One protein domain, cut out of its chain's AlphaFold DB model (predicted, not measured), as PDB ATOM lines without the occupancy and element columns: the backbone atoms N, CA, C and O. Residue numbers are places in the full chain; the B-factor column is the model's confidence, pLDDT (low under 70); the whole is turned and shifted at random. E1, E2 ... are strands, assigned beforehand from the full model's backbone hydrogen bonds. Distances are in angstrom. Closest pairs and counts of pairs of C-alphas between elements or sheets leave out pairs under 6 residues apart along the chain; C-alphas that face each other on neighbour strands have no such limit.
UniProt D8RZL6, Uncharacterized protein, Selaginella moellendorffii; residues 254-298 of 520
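Overview. This is residues 254 to 298 of the 520 residues of an uncharacterized protein of Selaginella moellendorffii (UniProt D8RZL6). Little regular structure is present: the printed part is a thin rod, with a loop, residues 254 to 268, turning back into E1 at one end and a small two-stranded hairpin, E2 and E3, towards the other. The 45 printed residues hold strands E1, E2 and E3 in that order and no named helix; the class is all strand, with 12 residues in named elements. The whole is only just loose, close to extended, with a radius of gyration of the C-alphas of 13.6 A and spans of 42 by 13 by 12 A.

Arrangement. Residues 254 to 255 pair antiparallel with residues 271 to 272 of E1, residues 269 to 273, which pairs with no named strand. E2, residues 282 to 285, and E3, residues 294 to 296, form an antiparallel hairpin at 138 degrees; N 284 and O 294 are within hydrogen-bond range at 2.9 A. E1 is apart from both.

Along the chain. E1 runs 12.9 A from C-alpha 269 at (153.007, 162.488, 97.562). E2 spans 9.0 A and E3 6.7 A, ending at C-alpha 296 at (180.552, 161.942, 104.507).

Size, cuts and confidence. The farthest C-alphas, of Pro 264 and Val 298, are 43.0 A apart. The printed part has no cut, and both links are short. Residues 257 to 267 have pLDDT under 70.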
ATOM      1  N   PHE A 254     161.858 160.872 101.930       84.81
ATOM      2  CA  PHE A 254     161.684 162.289 101.641       84.81
ATOM      3  C   PHE A 254     160.761 162.490 100.442       84.81
ATOM      4  O   PHE A 254     160.675 161.658  99.535       84.81
ATOM      5  N   GLN A 255     160.059 163.615 100.455       82.75
ATOM      6  CA  GLN A 255     159.180 164.057  99.391       82.75
ATOM      7  C   GLN A 255     160.005 164.704  98.271       82.75
ATOM      8  O   GLN A 255     160.821 165.601  98.499       82.75
ATOM      9  N   MET A 256     159.757 164.280  97.034       72.38
ATOM     10  CA  MET A 256     160.316 164.941  95.855       72.38
ATOM     11  C   MET A 256     159.698 166.334  95.682       72.38
ATOM     12  O   MET A 256     158.480 166.495  95.608       72.38
ATOM     13  N   ASN A 257     160.549 167.360  95.600       59.25
ATOM     14  CA  ASN A 257     160.130 168.766  95.630       59.25
ATOM     15  C   ASN A 257     159.744 169.340  94.249       59.25
ATOM     16  O   ASN A 257     159.672 170.555  94.070       59.25
ATOM     17  N   LYS A 258     159.507 168.488  93.246       53.62
ATOM     18  CA  LYS A 258     159.105 168.908  91.900       53.62
ATOM     19  C   LYS A 258     157.956 168.049  91.384       53.62
ATOM     20  O   LYS A 258     158.075 166.837  91.282       53.62
ATOM     21  N   THR A 259     156.895 168.744  90.977       49.81
ATOM     22  CA  THR A 259     155.689 168.279  90.272       49.81
ATOM     23  C   THR A 259     154.585 167.686  91.152       49.81
ATOM     24  O   THR A 259     154.448 166.486  91.350       49.81
ATOM     25  N   SER A 260     153.700 168.576  91.599       44.72
ATOM     26  CA  SER A 260     152.369 168.308  92.156       44.72
ATOM     27  C   SER A 260     151.393 167.622  91.173       44.72
ATOM     28  O   SER A 260     150.187 167.807  91.289       44.72
ATOM     29  N   SER A 261     151.886 166.895  90.164       53.75
ATOM     30  CA  SER A 261     151.093 166.377  89.037       53.75
ATOM     31  C   SER A 261     151.337 164.902  88.702       53.75
ATOM     32  O   SER A 261     150.814 164.429  87.699       53.75
ATOM     33  N   GLN A 262     152.126 164.169  89.493       64.88
ATOM     34  CA  GLN A 262     152.404 162.748  89.230       64.88
ATOM     35  C   GLN A 262     151.433 161.793  89.928       64.88
ATOM     36  O   GLN A 262     151.247 160.667  89.472       64.88
ATOM     37  N   CYS A 263     150.799 162.234  91.017       69.19
ATOM     38  CA  CYS A 263     149.820 161.424  91.728       69.19
ATOM     39  C   CYS A 263     148.395 161.716  91.244       69.19
ATOM     40  O   CYS A 263     148.053 162.879  91.023       69.19
ATOM     41  N   PRO A 264     147.536 160.686  91.093       66.75
ATOM     42  CA  PRO A 264     146.135 160.884  90.722       66.75
ATOM     43  C   PRO A 264     145.338 161.705  91.744       66.75
ATOM     44  O   PRO A 264     144.401 162.399  91.354       66.75
ATOM     45  N   SER A 265     145.702 161.627  93.030       67.06
ATOM     46  CA  SER A 265     145.118 162.427  94.110       67.06
ATOM     47  C   SER A 265     145.987 163.643  94.441       67.06
ATOM     48  O   SER A 265     147.209 163.535  94.524       67.06
ATOM     49  N   LEU A 266     145.343 164.783  94.710       65.12
ATOM     50  CA  LEU A 266     145.991 166.032  95.138       65.12
ATOM     51  C   LEU A 266     146.608 165.947  96.547       65.12
ATOM     52  O   LEU A 266     147.454 166.772  96.887       65.12
ATOM     53  N   SER A 267     146.175 164.985  97.371       68.81
ATOM     54  CA  SER A 267     146.714 164.750  98.720       68.81
ATOM     55  C   SER A 267     147.974 163.892  98.731       68.81
ATOM     56  O   SER A 267     148.708 163.905  99.718       68.81
ATOM     57  N   ASP A 268     148.198 163.121  97.669       73.50
ATOM     58  CA  ASP A 268     149.223 162.091  97.662       73.50
ATOM     59  C   ASP A 268     150.563 162.654  97.198       73.50
ATOM     60  O   ASP A 268     150.659 163.564  96.371       73.50
ATOM     61  N   LYS A 269     151.624 162.078  97.747       76.69
ATOM     62  CA  LYS A 269     153.007 162.488  97.562       76.69
ATOM     63  C   LYS A 269     153.828 161.309  97.065       76.69
ATOM     64  O   LYS A 269     153.588 160.162  97.438       76.69
ATOM     65  N   VAL A 270     154.835 161.609  96.255       79.25
ATOM     66  CA  VAL A 270     155.863 160.641  95.860       79.25
ATOM     67  C   VAL A 270     156.970 160.673  96.913       79.25
ATOM     68  O   VAL A 270     157.594 161.717  97.125       79.25
ATOM     69  N   CYS A 271     157.195 159.537  97.571       82.19
ATOM     70  CA  CYS A 271     158.167 159.388  98.650       82.19
ATOM     71  C   CYS A 271     159.318 158.485  98.202       82.19
ATOM     72  O   CYS A 271     159.086 157.368  97.743       82.19
ATOM     73  N   LEU A 272     160.553 158.964  98.345       83.25
ATOM     74  CA  LEU A 272     161.762 158.208  98.017       83.25
ATOM     75  C   LEU A 272     162.515 157.817  99.280       83.25
ATOM     76  O   LEU A 272     162.637 158.622 100.204       83.25
ATOM     77  N   ASP A 273     163.063 156.603  99.290       85.75
ATOM     78  CA  ASP A 273     163.905 156.132 100.387       85.75
ATOM     79  C   ASP A 273     165.209 156.929 100.464       85.75
ATOM     80  O   ASP A 273     165.868 157.205  99.448       85.75
ATOM     81  N   CYS A 274     165.571 157.279 101.698       87.88
ATOM     82  CA  CYS A 274     166.809 157.967 102.012       87.88
ATOM     83  C   CYS A 274     168.017 157.021 101.975       87.88
ATOM     84  O   CYS A 274     167.954 155.879 102.438       87.88
ATOM     85  N   SER A 275     169.145 157.553 101.512       89.25
ATOM     86  CA  SER A 275     170.459 156.910 101.521       89.25
ATOM     87  C   SER A 275     170.858 156.482 102.939       89.25
ATOM     88  O   SER A 275     170.545 157.166 103.920       89.25
ATOM     89  N   ILE A 276     171.589 155.372 103.091       88.56
ATOM     90  CA  ILE A 276     172.180 154.948 104.375       88.56
ATOM     91  C   ILE A 276     173.695 155.165 104.400       88.56
ATOM     92  O   ILE A 276     174.397 154.924 103.424       88.56
ATOM     93  N   CYS A 277     174.235 155.581 105.544       86.25
ATOM     94  CA  CYS A 277     175.681 155.743 105.672       86.25
ATOM     95  C   CYS A 277     176.343 154.397 105.981       86.25
ATOM     96  O   CYS A 277     176.137 153.826 107.050       86.25
ATOM     97  N   VAL A 278     177.145 153.898 105.037       85.06
ATOM     98  CA  VAL A 278     177.918 152.651 105.165       85.06
ATOM     99  C   VAL A 278     179.424 152.925 105.164       85.06
ATOM    100  O   VAL A 278     179.877 153.999 104.762       85.06
ATOM    101  N   GLY A 279     180.216 151.944 105.610       75.69
ATOM    102  CA  GLY A 279     181.676 151.972 105.462       75.69
ATOM    103  C   GLY A 279     182.390 153.041 106.297       75.69
ATOM    104  O   GLY A 279     183.349 153.644 105.824       75.69
ATOM    105  N   GLY A 280     181.916 153.317 107.517       76.19
ATOM    106  CA  GLY A 280     182.521 154.315 108.414       76.19
ATOM    107  C   GLY A 280     182.212 155.774 108.054       76.19
ATOM    108  O   GLY A 280     182.678 156.683 108.740       76.19
ATOM    109  N   ASN A 281     181.410 156.010 107.011       83.00
ATOM    110  CA  ASN A 281     180.839 157.324 106.747       83.00
ATOM    111  C   ASN A 281     179.812 157.676 107.827       83.00
ATOM    112  O   ASN A 281     179.050 156.822 108.279       83.00
ATOM    113  N   VAL A 282     179.792 158.946 108.224       85.69
ATOM    114  CA  VAL A 282     178.861 159.474 109.224       85.69
ATOM    115  C   VAL A 282     177.832 160.349 108.519       85.69
ATOM    116  O   VAL A 282     178.123 160.960 107.488       85.69
ATOM    117  N   GLU A 283     176.624 160.395 109.074       89.00
ATOM    118  CA  GLU A 283     175.568 161.303 108.635       89.00
ATOM    119  C   GLU A 283     176.041 162.758 108.780       89.00
ATOM    120  O   GLU A 283     176.260 163.245 109.890       89.00
ATOM    121  N   THR A 284     176.235 163.440 107.649       87.88
ATOM    122  CA  THR A 284     176.575 164.869 107.607       87.88
ATOM    123  C   THR A 284     175.325 165.736 107.572       87.88
ATOM    124  O   THR A 284     175.347 166.854 108.087       87.88
ATOM    125  N   SER A 285     174.230 165.226 107.006       87.69
ATOM    126  CA  SER A 285     172.903 165.828 107.110       87.69
ATOM    127  C   SER A 285     171.813 164.751 107.202       87.69
ATOM    128  O   SER A 285     171.893 163.741 106.495       87.69
ATOM    129  N   PRO A 286     170.808 164.941 108.080       88.75
ATOM    130  CA  PRO A 286     169.730 163.977 108.260       88.75
ATOM    131  C   PRO A 286     168.815 163.909 107.041       88.75
ATOM    132  O   PRO A 286     168.638 164.894 106.327       88.75
ATOM    133  N   CYS A 287     168.174 162.751 106.874       88.38
ATOM    134  CA  CYS A 287     167.016 162.594 105.994       88.38
ATOM    135  C   CYS A 287     165.944 163.616 106.413       88.38
ATOM    136  O   CYS A 287     165.461 163.591 107.549       88.38
ATOM    137  N   GLY A 288     165.649 164.564 105.529       81.44
ATOM    138  CA  GLY A 288     164.705 165.651 105.762       81.44
ATOM    139  C   GLY A 288     163.393 165.419 105.021       81.44
ATOM    140  O   GLY A 288     163.285 164.527 104.192       81.44
ATOM    141  N   VAL A 289     162.401 166.279 105.263       79.69
ATOM    142  CA  VAL A 289     161.081 166.169 104.609       79.69
ATOM    143  C   VAL A 289     161.192 166.221 103.083       79.69
ATOM    144  O   VAL A 289     160.443 165.527 102.413       79.69
ATOM    145  N   ASN A 290     162.146 166.988 102.540       82.50
ATOM    146  CA  ASN A 290     162.320 167.201 101.096       82.50
ATOM    147  C   ASN A 290     163.759 166.951 100.610       82.50
ATOM    148  O   ASN A 290     164.148 167.435  99.545       82.50
ATOM    149  N   SER A 291     164.591 166.292 101.415       84.12
ATOM    150  CA  SER A 291     166.014 166.127 101.113       84.12
ATOM    151  C   SER A 291     166.537 164.786 101.596       84.12
ATOM    152  O   SER A 291     166.289 164.394 102.736       84.12
ATOM    153  N   ASP A 292     167.318 164.133 100.742       88.19
ATOM    154  CA  ASP A 292     167.997 162.882 101.061       88.19
ATOM    155  C   ASP A 292     169.058 163.065 102.169       88.19
ATOM    156  O   ASP A 292     169.602 164.158 102.359       88.19
ATOM    157  N   ARG A 293     169.368 161.976 102.880       89.75
ATOM    158  CA  ARG A 293     170.474 161.894 103.838       89.75
ATOM    159  C   ARG A 293     171.799 162.060 103.098       89.75
ATOM    160  O   ARG A 293     172.046 161.381 102.104       89.75
ATOM    161  N   GLN A 294     172.700 162.888 103.627       89.62
ATOM    162  CA  GLN A 294     174.072 162.958 103.119       89.62
ATOM    163  C   GLN A 294     175.035 162.250 104.060       89.62
ATOM    164  O   GLN A 294     174.990 162.412 105.282       89.62
ATOM    165  N   CYS A 295     175.931 161.474 103.458       89.88
ATOM    166  CA  CYS A 295     176.961 160.722 104.153       89.88
ATOM    167  C   CYS A 295     178.332 161.249 103.746       89.88
ATOM    168  O   CYS A 295     178.613 161.447 102.563       89.88
ATOM    169  N   GLY A 296     179.200 161.457 104.732       85.50
ATOM    170  CA  GLY A 296     180.552 161.942 104.507       85.50
ATOM    171  C   GLY A 296     181.565 161.153 105.314       85.50
ATOM    172  O   GLY A 296     181.320 160.754 106.454       85.50
ATOM    173  N   SER A 297     182.741 160.956 104.731       82.12
ATOM    174  CA  SER A 297     183.886 160.482 105.494       82.12
ATOM    175  C   SER A 297     184.370 161.632 106.364       82.12
ATOM    176  O   SER A 297     184.686 162.714 105.859       82.12
ATOM    177  N   VAL A 298     184.478 161.406 107.670       70.81
ATOM    178  CA  VAL A 298     185.210 162.330 108.534       70.81
ATOM    179  C   VAL A 298     186.673 162.226 108.119       70.81
ATOM    180  O   VAL A 298     187.387 161.314 108.529       70.81
TER     181      VAL A 298